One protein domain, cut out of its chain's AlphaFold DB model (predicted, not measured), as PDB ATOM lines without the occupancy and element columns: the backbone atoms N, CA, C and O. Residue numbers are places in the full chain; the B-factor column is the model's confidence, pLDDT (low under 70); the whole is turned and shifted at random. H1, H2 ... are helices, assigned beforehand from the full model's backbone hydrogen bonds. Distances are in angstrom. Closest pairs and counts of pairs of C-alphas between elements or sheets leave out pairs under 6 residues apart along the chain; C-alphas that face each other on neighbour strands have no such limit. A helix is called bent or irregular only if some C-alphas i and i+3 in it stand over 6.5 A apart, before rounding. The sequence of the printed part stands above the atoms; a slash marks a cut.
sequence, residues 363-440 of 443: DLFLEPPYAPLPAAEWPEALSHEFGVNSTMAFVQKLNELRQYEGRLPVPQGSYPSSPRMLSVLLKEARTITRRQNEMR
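AT A GLANCE: This is residues 363 to 440 of the 443 residues of an uncharacterized protein of Bosea sp. ANAM02 (UniProt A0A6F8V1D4). One long helix, H3, packs on a shorter helix, H2, at a slant, and a small helix, H1, sits near both, the three centres making a triangle. H1 and H3 each run the same way as H2, and the long loop of residues 405 to 418 folds back from the end of H2 to the start of H3. The printed part has 78 residues with three named helices, H1, H2 and H3 along the chain, and no named strand; the class is all helix, with 41 residues in the helices. The whole is compact but flat, with a radius of gyration of the C-alphas of 12.2 A and spans of 36 by 33 by 18 A.

IN THESE COORDINATES: H3, residues 419 to 438, is 28.3 A long, from C-alpha 419 at (-0.047, -15.748, -48.875) to C-alpha 438 at (2.569, 11.280, -40.940). H2, residues 391 to 404, is 20.1 A long. H1, residues 380 to 386, begins with C-alpha 380 at (-4.634, -8.117, -58.204) and is 10.6 A long; it is irregular, but only just, with C-alphas 381 and 384 6.8 A apart.

HOW THE PARTS SIT: H3 and H2 touch, their closest C-alphas being those of Ala 429 and Leu 398, 6.0 A apart. They run the same way at a steep tilt of 36 degrees, only just past shallow. H1 and H3 are near each other, with 6 pairs of C-alphas within 10 A. H1 and H2 are close but not clearly touching; their closest C-alphas, of Phe 386 and Phe 394, are 7.2 A apart. They run the same way at a shallow tilt of 18 degrees. In H2 and H3 every O i to N i+4 pair is within hydrogen-bond range; in H1 1 of 3 is, beside 2 of 4 O i to N i+3 pairs.

THE WHOLE: The C-alphas of Pro 372 and Arg 440, the two farthest apart, are 37.0 A apart. The printed part has no cut. The link from H1 to H2 is tight and that from H2 to H3 is long, 14 residues. Residues 363 to 379 hold no named element. The mean pLDDT of the printed part is 82.2, and residues 363 to 366 and 439 to 440 are under 70.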
ATOM      1  N   ASP A 363      26.514  -0.088 -49.101       58.56
ATOM      2  CA  ASP A 363      26.830  -1.498 -49.339       58.56
ATOM      3  C   ASP A 363      26.082  -2.472 -48.404       58.56
ATOM      4  O   ASP A 363      25.834  -3.616 -48.778       58.56
ATOM      5  N   LEU A 364      25.632  -2.021 -47.225       56.03
ATOM      6  CA  LEU A 364      24.814  -2.827 -46.300       56.03
ATOM      7  C   LEU A 364      23.337  -2.950 -46.719       56.03
ATOM      8  O   LEU A 364      22.600  -3.736 -46.123       56.03
ATOM      9  N   PHE A 365      22.901  -2.185 -47.722       58.22
ATOM     10  CA  PHE A 365      21.524  -2.186 -48.228       58.22
ATOM     11  C   PHE A 365      21.387  -2.887 -49.582       58.22
ATOM     12  O   PHE A 365      20.336  -2.795 -50.210       58.22
ATOM     13  N   LEU A 366      22.426  -3.601 -50.032       69.81
ATOM     14  CA  LEU A 366      22.347  -4.405 -51.247       69.81
ATOM     15  C   LEU A 366      21.286  -5.498 -51.091       69.81
ATOM     16  O   LEU A 366      21.337  -6.322 -50.174       69.81
ATOM     17  N   GLU A 367      20.313  -5.490 -51.998       73.25
ATOM     18  CA  GLU A 367      19.229  -6.461 -51.997       73.25
ATOM     19  C   GLU A 367      19.754  -7.868 -52.335       73.25
ATOM     20  O   GLU A 367      20.485  -8.042 -53.315       73.25
ATOM     21  N   PRO A 368      19.385  -8.900 -51.557       78.06
ATOM     22  CA  PRO A 368      19.660 -10.285 -51.909       78.06
ATOM     23  C   PRO A 368      19.004 -10.693 -53.240       78.06
ATOM     24  O   PRO A 368      17.929 -10.196 -53.579       78.06
ATOM     25  N   PRO A 369      19.560 -11.672 -53.974       80.88
ATOM     26  CA  PRO A 369      18.939 -12.145 -55.206       80.88
ATOM     27  C   PRO A 369      17.656 -12.938 -54.902       80.88
ATOM     28  O   PRO A 369      17.719 -14.033 -54.338       80.88
ATOM     29  N   TYR A 370      16.493 -12.396 -55.283       81.31
ATOM     30  CA  TYR A 370      15.174 -13.014 -55.052       81.31
ATOM     31  C   TYR A 370      14.615 -13.806 -56.236       81.31
ATOM     32  O   TYR A 370      13.768 -14.672 -56.040       81.31
ATOM     33  N   ALA A 371      15.100 -13.541 -57.453       78.31
ATOM     34  CA  ALA A 371      14.618 -14.168 -58.686       78.31
ATOM     35  C   ALA A 371      14.520 -15.714 -58.663       78.31
ATOM     36  O   ALA A 371      13.574 -16.231 -59.252       78.31
ATOM     37  N   PRO A 372      15.425 -16.478 -58.005       79.94
ATOM     38  CA  PRO A 372      15.322 -17.939 -57.991       79.94
ATOM     39  C   PRO A 372      14.343 -18.490 -56.939       79.94
ATOM     40  O   PRO A 372      14.180 -19.705 -56.847       79.94
ATOM     41  N   LEU A 373      13.729 -17.642 -56.107       81.44
ATOM     42  CA  LEU A 373      12.908 -18.086 -54.981       81.44
ATOM     43  C   LEU A 373      11.428 -18.234 -55.372       81.44
ATOM     44  O   LEU A 373      10.893 -17.395 -56.101       81.44
ATOM     45  N   PRO A 374      10.728 -19.256 -54.846       80.94
ATOM     46  CA  PRO A 374       9.294 -19.409 -55.058       80.94
ATOM     47  C   PRO A 374       8.542 -18.227 -54.439       80.94
ATOM     48  O   PRO A 374       8.712 -17.922 -53.257       80.94
ATOM     49  N   ALA A 375       7.711 -17.569 -55.244       87.19
ATOM     50  CA  ALA A 375       6.917 -16.418 -54.834       87.19
ATOM     51  C   ALA A 375       5.451 -16.810 -54.625       87.19
ATOM     52  O   ALA A 375       4.885 -17.580 -55.399       87.19
ATOM     53  N   ALA A 376       4.828 -16.233 -53.601       88.12
ATOM     54  CA  ALA A 376       3.383 -16.228 -53.462       88.12
ATOM     55  C   ALA A 376       2.747 -15.514 -54.662       88.12
ATOM     56  O   ALA A 376       3.290 -14.521 -55.159       88.12
ATOM     57  N   GLU A 377       1.584 -15.998 -55.087       90.38
ATOM     58  CA  GLU A 377       0.775 -15.336 -56.107       90.38
ATOM     59  C   GLU A 377       0.386 -13.925 -55.643       90.38
ATOM     60  O   GLU A 377       0.009 -13.725 -54.483       90.38
ATOM     61  N   TRP A 378       0.535 -12.942 -56.533       91.69
ATOM     62  CA  TRP A 378       0.251 -11.546 -56.222       91.69
ATOM     63  C   TRP A 378      -1.252 -11.265 -56.369       91.69
ATOM     64  O   TRP A 378      -1.786 -11.439 -57.464       91.69
ATOM     65  N   PRO A 379      -1.951 -10.810 -55.313       89.56
ATOM     66  CA  PRO A 379      -3.370 -10.484 -55.418       89.56
ATOM     67  C   PRO A 379      -3.593  -9.201 -56.230       89.56
ATOM     68  O   PRO A 379      -3.135  -8.131 -55.827       89.56
ATOM     69  N   GLU A 380      -4.364  -9.271 -57.323       86.56
ATOM     70  CA  GLU A 380      -4.634  -8.117 -58.204       86.56
ATOM     71  C   GLU A 380      -5.177  -6.893 -57.453       86.56
ATOM     72  O   GLU A 380      -4.758  -5.768 -57.727       86.56
ATOM     73  N   ALA A 381      -6.024  -7.114 -56.440       85.19
ATOM     74  CA  ALA A 381      -6.611  -6.067 -55.601       85.19
ATOM     75  C   ALA A 381      -5.571  -5.174 -54.893       85.19
ATOM     76  O   ALA A 381      -5.878  -4.040 -54.534       85.19
ATOM     77  N   LEU A 382      -4.340  -5.660 -54.699       83.38
ATOM     78  CA  LEU A 382      -3.255  -4.923 -54.042       83.38
ATOM     79  C   LEU A 382      -2.388  -4.125 -55.023       83.38
ATOM     80  O   LEU A 382      -1.564  -3.314 -54.597       83.38
ATOM     81  N   SER A 383      -2.579  -4.317 -56.331       87.31
ATOM     82  CA  SER A 383      -1.750  -3.672 -57.353       87.31
ATOM     83  C   SER A 383      -1.938  -2.161 -57.370       87.31
ATOM     84  O   SER A 383      -0.967  -1.422 -57.499       87.31
ATOM     85  N   HIS A 384      -3.166  -1.685 -57.149       82.88
ATOM     86  CA  HIS A 384      -3.462  -0.254 -57.043       82.88
ATOM     87  C   HIS A 384      -2.925   0.372 -55.753       82.88
ATOM     88  O   HIS A 384      -2.499   1.522 -55.764       82.88
ATOM     89  N   GLU A 385      -2.913  -0.380 -54.652       82.88
ATOM     90  CA  GLU A 385      -2.466   0.123 -53.350       82.88
ATOM     91  C   GLU A 385      -0.956   0.386 -53.329       82.88
ATOM     92  O   GLU A 385      -0.498   1.416 -52.834       82.88
ATOM     93  N   PHE A 386      -0.175  -0.538 -53.891       82.81
ATOM     94  CA  PHE A 386       1.284  -0.451 -53.885       82.81
ATOM     95  C   PHE A 386       1.876  -0.081 -55.243       82.81
ATOM     96  O   PHE A 386       3.087   0.096 -55.319       82.81
ATOM     97  N   GLY A 387       1.079   0.087 -56.299       85.44
ATOM     98  CA  GLY A 387       1.561   0.438 -57.640       85.44
ATOM     99  C   GLY A 387       2.532  -0.591 -58.228       85.44
ATOM    100  O   GLY A 387       3.503  -0.210 -58.874       85.44
ATOM    101  N   VAL A 388       2.324  -1.876 -57.934       90.12
ATOM    102  CA  VAL A 388       3.183  -2.992 -58.362       90.12
ATOM    103  C   VAL A 388       2.327  -4.179 -58.784       90.12
ATOM    104  O   VAL A 388       1.257  -4.405 -58.228       90.12
ATOM    105  N   ASN A 389       2.824  -4.960 -59.742       90.31
ATOM    106  CA  ASN A 389       2.035  -6.012 -60.398       90.31
ATOM    107  C   ASN A 389       2.536  -7.423 -60.055       90.31
ATOM    108  O   ASN A 389       2.103  -8.404 -60.648       90.31
ATOM    109  N   SER A 390       3.514  -7.534 -59.155       90.94
ATOM    110  CA  SER A 390       4.091  -8.814 -58.761       90.94
ATOM    111  C   SER A 390       4.656  -8.759 -57.347       90.94
ATOM    112  O   SER A 390       5.078  -7.711 -56.856       90.94
ATOM    113  N   THR A 391       4.736  -9.929 -56.718       88.50
ATOM    114  CA  THR A 391       5.333 -10.113 -55.392       88.50
ATOM    115  C   THR A 391       6.805  -9.696 -55.353       88.50
ATOM    116  O   THR A 391       7.252  -9.112 -54.370       88.50
ATOM    117  N   MET A 392       7.556  -9.923 -56.436       90.88
ATOM    118  CA  MET A 392       8.953  -9.491 -56.538       90.88
ATOM    119  C   MET A 392       9.069  -7.962 -56.584       90.88
ATOM    120  O   MET A 392       9.846  -7.389 -55.823       90.88
ATOM    121  N   ALA A 393       8.255  -7.300 -57.416       88.25
ATOM    122  CA  ALA A 393       8.226  -5.838 -57.500       88.25
ATOM    123  C   ALA A 393       7.778  -5.204 -56.174       88.25
ATOM    124  O   ALA A 393       8.291  -4.164 -55.764       88.25
ATOM    125  N   PHE A 394       6.863  -5.857 -55.454       93.94
ATOM    126  CA  PHE A 394       6.477  -5.442 -54.110       93.94
ATOM    127  C   PHE A 394       7.628  -5.532 -53.101       93.94
ATOM    128  O   PHE A 394       7.826  -4.599 -52.325       93.94
ATOM    129  N   VAL A 395       8.399  -6.625 -53.103       89.81
ATOM    130  CA  VAL A 395       9.548  -6.785 -52.196       89.81
ATOM    131  C   VAL A 395      10.633  -5.744 -52.486       89.81
ATOM    132  O   VAL A 395      11.159  -5.169 -51.538       89.81
ATOM    133  N   GLN A 396      10.899  -5.432 -53.759       88.50
ATOM    134  CA  GLN A 396      11.797  -4.333 -54.148       88.50
ATOM    135  C   GLN A 396      11.305  -2.991 -53.591       88.50
ATOM    136  O   GLN A 396      12.028  -2.299 -52.878       88.50
ATOM    137  N   LYS A 397      10.020  -2.673 -53.784       89.19
ATOM    138  CA  LYS A 397       9.421  -1.453 -53.225       89.19
ATOM    139  C   LYS A 397       9.489  -1.406 -51.693       89.19
ATOM    140  O   LYS A 397       9.703  -0.349 -51.104       89.19
ATOM    141  N   LEU A 398       9.324  -2.542 -51.015       89.31
ATOM    142  CA  LEU A 398       9.475  -2.630 -49.563       89.31
ATOM    143  C   LEU A 398      10.933  -2.430 -49.118       89.31
ATOM    144  O   LEU A 398      11.163  -1.819 -48.074       89.31
ATOM    145  N   ASN A 399      11.911  -2.909 -49.887       87.00
ATOM    146  CA  ASN A 399      13.330  -2.683 -49.618       87.00
ATOM    147  C   ASN A 399      13.698  -1.204 -49.731       87.00
ATOM    148  O   ASN A 399      14.355  -0.690 -48.828       87.00
ATOM    149  N   GLU A 400      13.188  -0.498 -50.743       84.44
ATOM    150  CA  GLU A 400      13.326   0.961 -50.851       84.44
ATOM    151  C   GLU A 400      12.756   1.657 -49.604       84.44
ATOM    152  O   GLU A 400      13.436   2.449 -48.947       84.44
ATOM    153  N   LEU A 401      11.525   1.310 -49.205       83.19
ATOM    154  CA  LEU A 401      10.879   1.862 -48.006       83.19
ATOM    155  C   LEU A 401      11.681   1.582 -46.724       83.19
ATOM    156  O   LEU A 401      11.796   2.447 -45.851       83.19
ATOM    157  N   ARG A 402      12.254   0.381 -46.605       83.38
ATOM    158  CA  ARG A 402      13.128  -0.011 -45.495       83.38
ATOM    159  C   ARG A 402      14.431   0.775 -45.497       83.38
ATOM    160  O   ARG A 402      14.830   1.247 -44.433       83.38
ATOM    161  N   GLN A 403      15.039   0.983 -46.659       80.06
ATOM    162  CA  GLN A 403      16.254   1.779 -46.816       80.06
ATOM    163  C   GLN A 403      16.034   3.226 -46.361       80.06
ATOM    164  O   GLN A 403      16.859   3.755 -45.614       80.06
ATOM    165  N   TYR A 404      14.894   3.839 -46.702       75.44
ATOM    166  CA  TYR A 404      14.521   5.170 -46.198       75.44
ATOM    167  C   TYR A 404      14.445   5.233 -44.663       75.44
ATOM    168  O   TYR A 404      14.812   6.248 -44.069       75.44
ATOM    169  N   GLU A 405      14.016   4.154 -43.999       72.62
ATOM    170  CA  GLU A 405      14.013   4.042 -42.531       72.62
ATOM    171  C   GLU A 405      15.353   3.562 -41.935       72.62
ATOM    172  O   GLU A 405      15.445   3.369 -40.721       72.62
ATOM    173  N   GLY A 406      16.388   3.340 -42.753       70.44
ATOM    174  CA  GLY A 406      17.668   2.777 -42.314       70.44
ATOM    175  C   GLY A 406      17.581   1.309 -41.875       70.44
ATOM    176  O   GLY A 406      18.359   0.870 -41.029       70.44
ATOM    177  N   ARG A 407      16.619   0.545 -42.409       75.50
ATOM    178  CA  ARG A 407      16.428  -0.893 -42.159       75.50
ATOM    179  C   ARG A 407      17.022  -1.747 -43.278       75.50
ATOM    180  O   ARG A 407      16.937  -1.390 -44.447       75.50
ATOM    181  N   LEU A 408      17.546  -2.914 -42.905       80.75
ATOM    182  CA  LEU A 408      18.083  -3.902 -43.842       80.75
ATOM    183  C   LEU A 408      17.005  -4.431 -44.811       80.75
ATOM    184  O   LEU A 408      15.833  -4.526 -44.416       80.75
ATOM    185  N   PRO A 409      17.386  -4.828 -46.039       85.81
ATOM    186  CA  PRO A 409      16.465  -5.416 -47.010       85.81
ATOM    187  C   PRO A 409      15.851  -6.727 -46.495       85.81
ATOM    188  O   PRO A 409      16.309  -7.326 -45.517       85.81
ATOM    189  N   VAL A 410      14.769  -7.177 -47.131       85.25
ATOM    190  CA  VAL A 410      14.096  -8.440 -46.810       85.25
ATOM    191  C   VAL A 410      15.087  -9.598 -47.010       85.25
ATOM    192  O   VAL A 410      15.626  -9.759 -48.104       85.25
ATOM    193  N   PRO A 411      15.366 -10.433 -45.998       84.38
ATOM    194  CA  PRO A 411      16.285 -11.555 -46.170       84.38
ATOM    195  C   PRO A 411      15.656 -12.649 -47.047       84.38
ATOM    196  O   PRO A 411      14.441 -12.843 -47.021       84.38
ATOM    197  N   GLN A 412      16.475 -13.421 -47.775       81.69
ATOM    198  CA  GLN A 412      15.993 -14.496 -48.668       81.69
ATOM    199  C   GLN A 412      15.080 -15.508 -47.959       81.69
ATOM    200  O   GLN A 412      14.062 -15.910 -48.513       81.69
ATOM    201  N   GLY A 413      15.391 -15.876 -46.711       77.31
ATOM    202  CA  GLY A 413      14.572 -16.801 -45.913       77.31
ATOM    203  C   GLY A 413      13.192 -16.253 -45.520       77.31
ATOM    204  O   GLY A 413      12.341 -17.005 -45.055       77.31
ATOM    205  N   SER A 414      12.962 -14.953 -45.707       80.50
ATOM    206  CA  SER A 414      11.676 -14.287 -45.484       80.50
ATOM    207  C   SER A 414      11.020 -13.820 -46.784       80.50
ATOM    208  O   SER A 414      10.002 -13.129 -46.726       80.50
ATOM    209  N   TYR A 415      11.566 -14.201 -47.946       88.00
ATOM    210  CA  TYR A 415      10.913 -13.957 -49.224       88.00
ATOM    211  C   TYR A 415       9.535 -14.642 -49.226       88.00
ATOM    212  O   TYR A 415       9.425 -15.807 -48.828       88.00
ATOM    213  N   PRO A 416       8.457 -13.927 -49.586       86.94
ATOM    214  CA  PRO A 416       7.100 -14.409 -49.376       86.94
ATOM    215  C   PRO A 416       6.768 -15.528 -50.368       86.94
ATOM    216  O   PRO A 416       6.338 -15.270 -51.486       86.94
ATOM    217  N   SER A 417       6.921 -16.776 -49.930       87.69
ATOM    218  CA  SER A 417       6.562 -17.982 -50.691       87.69
ATOM    219  C   SER A 417       5.120 -18.447 -50.462       87.69
ATOM    220  O   SER A 417       4.648 -19.367 -51.124       87.69
ATOM    221  N   SER A 418       4.398 -17.821 -49.527       88.88
ATOM    222  CA  SER A 418       2.994 -18.122 -49.222       88.88
ATOM    223  C   SER A 418       2.169 -16.852 -48.971       88.88
ATOM    224  O   SER A 418       2.730 -15.842 -48.526       88.88
ATOM    225  N   PRO A 419       0.832 -16.890 -49.152       84.44
ATOM    226  CA  PRO A 419      -0.047 -15.748 -48.875       84.44
ATOM    227  C   PRO A 419       0.064 -15.227 -47.436       84.44
ATOM    228  O   PRO A 419      -0.015 -14.024 -47.186       84.44
ATOM    229  N   ARG A 420       0.312 -16.122 -46.469       82.19
ATOM    230  CA  ARG A 420       0.508 -15.742 -45.064       82.19
ATOM    231  C   ARG A 420       1.768 -14.897 -44.885       82.19
ATOM    232  O   ARG A 420       1.704 -13.875 -44.209       82.19
ATOM    233  N   MET A 421       2.884 -15.282 -45.502       80.50
ATOM    234  CA  MET A 421       4.124 -14.496 -45.450       80.50
ATOM    235  C   MET A 421       3.971 -13.159 -46.180       80.50
ATOM    236  O   MET A 421       4.387 -12.128 -45.657       80.50
ATOM    237  N   LEU A 422       3.289 -13.160 -47.331       86.94
ATOM    238  CA  LEU A 422       2.966 -11.939 -48.067       86.94
ATOM    239  C   LEU A 422       2.163 -10.952 -47.201       86.94
ATOM    240  O   LEU A 422       2.495  -9.772 -47.142       86.94
ATOM    241  N   SER A 423       1.175 -11.439 -46.439       84.44
ATOM    242  CA  SER A 423       0.358 -10.604 -45.543       84.44
ATOM    243  C   SER A 423       1.158  -9.888 -44.447       84.44
ATOM    244  O   SER A 423       0.803  -8.777 -44.052       84.44
ATOM    245  N   VAL A 424       2.254 -10.490 -43.973       84.75
ATOM    246  CA  VAL A 424       3.141  -9.877 -42.970       84.75
ATOM    247  C   VAL A 424       3.902  -8.705 -43.589       84.75
ATOM    248  O   VAL A 424       3.926  -7.620 -43.009       84.75
ATOM    249  N   LEU A 425       4.449  -8.893 -44.792       88.31
ATOM    250  CA  LEU A 425       5.174  -7.843 -45.511       88.31
ATOM    251  C   LEU A 425       4.246  -6.705 -45.963       88.31
ATOM    252  O   LEU A 425       4.629  -5.540 -45.892       88.31
ATOM    253  N   LEU A 426       2.998  -7.009 -46.335       89.94
ATOM    254  CA  LEU A 426       1.970  -6.004 -46.638       89.94
ATOM    255  C   LEU A 426       1.653  -5.122 -45.423       89.94
ATOM    256  O   LEU A 426       1.573  -3.900 -45.547       89.94
ATOM    257  N   LYS A 427       1.522  -5.715 -44.229       89.38
ATOM    258  CA  LYS A 427       1.338  -4.953 -42.982       89.38
ATOM    259  C   LYS A 427       2.540  -4.058 -42.681       89.38
ATOM    260  O   LYS A 427       2.350  -2.912 -42.271       89.38
ATOM    261  N   GLU A 428       3.759  -4.550 -42.905       87.31
ATOM    262  CA  GLU A 428       4.973  -3.744 -42.741       87.31
ATOM    263  C   GLU A 428       4.984  -2.554 -43.711       87.31
ATOM    264  O   GLU A 428       5.142  -1.417 -43.262       87.31
ATOM    265  N   ALA A 429       4.733  -2.792 -45.002       87.25
ATOM    266  CA  ALA A 429       4.691  -1.751 -46.025       87.25
ATOM    267  C   ALA A 429       3.666  -0.657 -45.685       87.25
ATOM    268  O   ALA A 429       4.021   0.518 -45.649       87.25
ATOM    269  N   ARG A 430       2.427  -1.026 -45.317       89.94
ATOM    270  CA  ARG A 430       1.388  -0.068 -44.875       89.94
ATOM    271  C   ARG A 430       1.842   0.770 -43.684       89.94
ATOM    272  O   ARG A 430       1.605   1.973 -43.645       89.94
ATOM    273  N   THR A 431       2.511   0.141 -42.722       82.62
ATOM    274  CA  THR A 431       2.985   0.807 -41.502       82.62
ATOM    275  C   THR A 431       4.132   1.776 -41.784       82.62
ATOM    276  O   THR A 431       4.223   2.821 -41.140       82.62
ATOM    277  N   ILE A 432       5.034   1.447 -42.715       82.31
ATOM    278  CA  ILE A 432       6.100   2.363 -43.146       82.31
ATOM    279  C   ILE A 432       5.497   3.529 -43.935       82.31
ATOM    280  O   ILE A 432       5.743   4.678 -43.580       82.31
ATOM    281  N   THR A 433       4.642   3.257 -44.926       82.00
ATOM    282  CA  THR A 433       3.989   4.297 -45.738       82.00
ATOM    283  C   THR A 433       3.158   5.251 -44.881       82.00
ATOM    284  O   THR A 433       3.264   6.464 -45.036       82.00
ATOM    285  N   ARG A 434       2.378   4.731 -43.921       83.00
ATOM    286  CA  ARG A 434       1.609   5.554 -42.979       83.00
ATOM    287  C   ARG A 434       2.519   6.486 -42.175       83.00
ATOM    288  O   ARG A 434       2.266   7.683 -42.147       83.00
ATOM    289  N   ARG A 435       3.612   5.969 -41.602       77.25
ATOM    290  CA  ARG A 435       4.570   6.781 -40.833       77.25
ATOM    291  C   ARG A 435       5.298   7.811 -41.694       77.25
ATOM    292  O   ARG A 435       5.558   8.910 -41.223       77.25
ATOM    293  N   GLN A 436       5.618   7.489 -42.947       75.69
ATOM    294  CA  GLN A 436       6.214   8.450 -43.880       75.69
ATOM    295  C   GLN A 436       5.236   9.570 -44.258       75.69
ATOM    296  O   GLN A 436       5.653  10.721 -44.361       75.69
ATOM    297  N   ASN A 437       3.950   9.252 -44.416       76.69
ATOM    298  CA  ASN A 437       2.907  10.248 -44.658       76.69
ATOM    299  C   ASN A 437       2.651  11.120 -43.418       76.69
ATOM    300  O   ASN A 437       2.480  12.323 -43.561       76.69
ATOM    301  N   GLU A 438       2.691  10.545 -42.212       71.62
ATOM    302  CA  GLU A 438       2.569  11.280 -40.940       71.62
ATOM    303  C   GLU A 438       3.801  12.164 -40.650       71.62
ATOM    304  O   GLU A 438       3.672  13.229 -40.053       71.62
ATOM    305  N   MET A 439       4.996  11.759 -41.100       59.91
ATOM    306  CA  MET A 439       6.237  12.539 -40.974       59.91
ATOM    307  C   MET A 439       6.430  13.601 -42.065       59.91
ATOM    308  O   MET A 439       7.410  14.344 -42.008       59.91
ATOM    309  N   ARG A 440       5.534  13.694 -43.054       57.25
ATOM    310  CA  ARG A 440       5.468  14.843 -43.963       57.25
ATOM    311  C   ARG A 440       4.547  15.889 -43.320       57.25
ATOM    312  O   ARG A 440       3.334  15.771 -43.482       57.25
TER     313      ARG A 440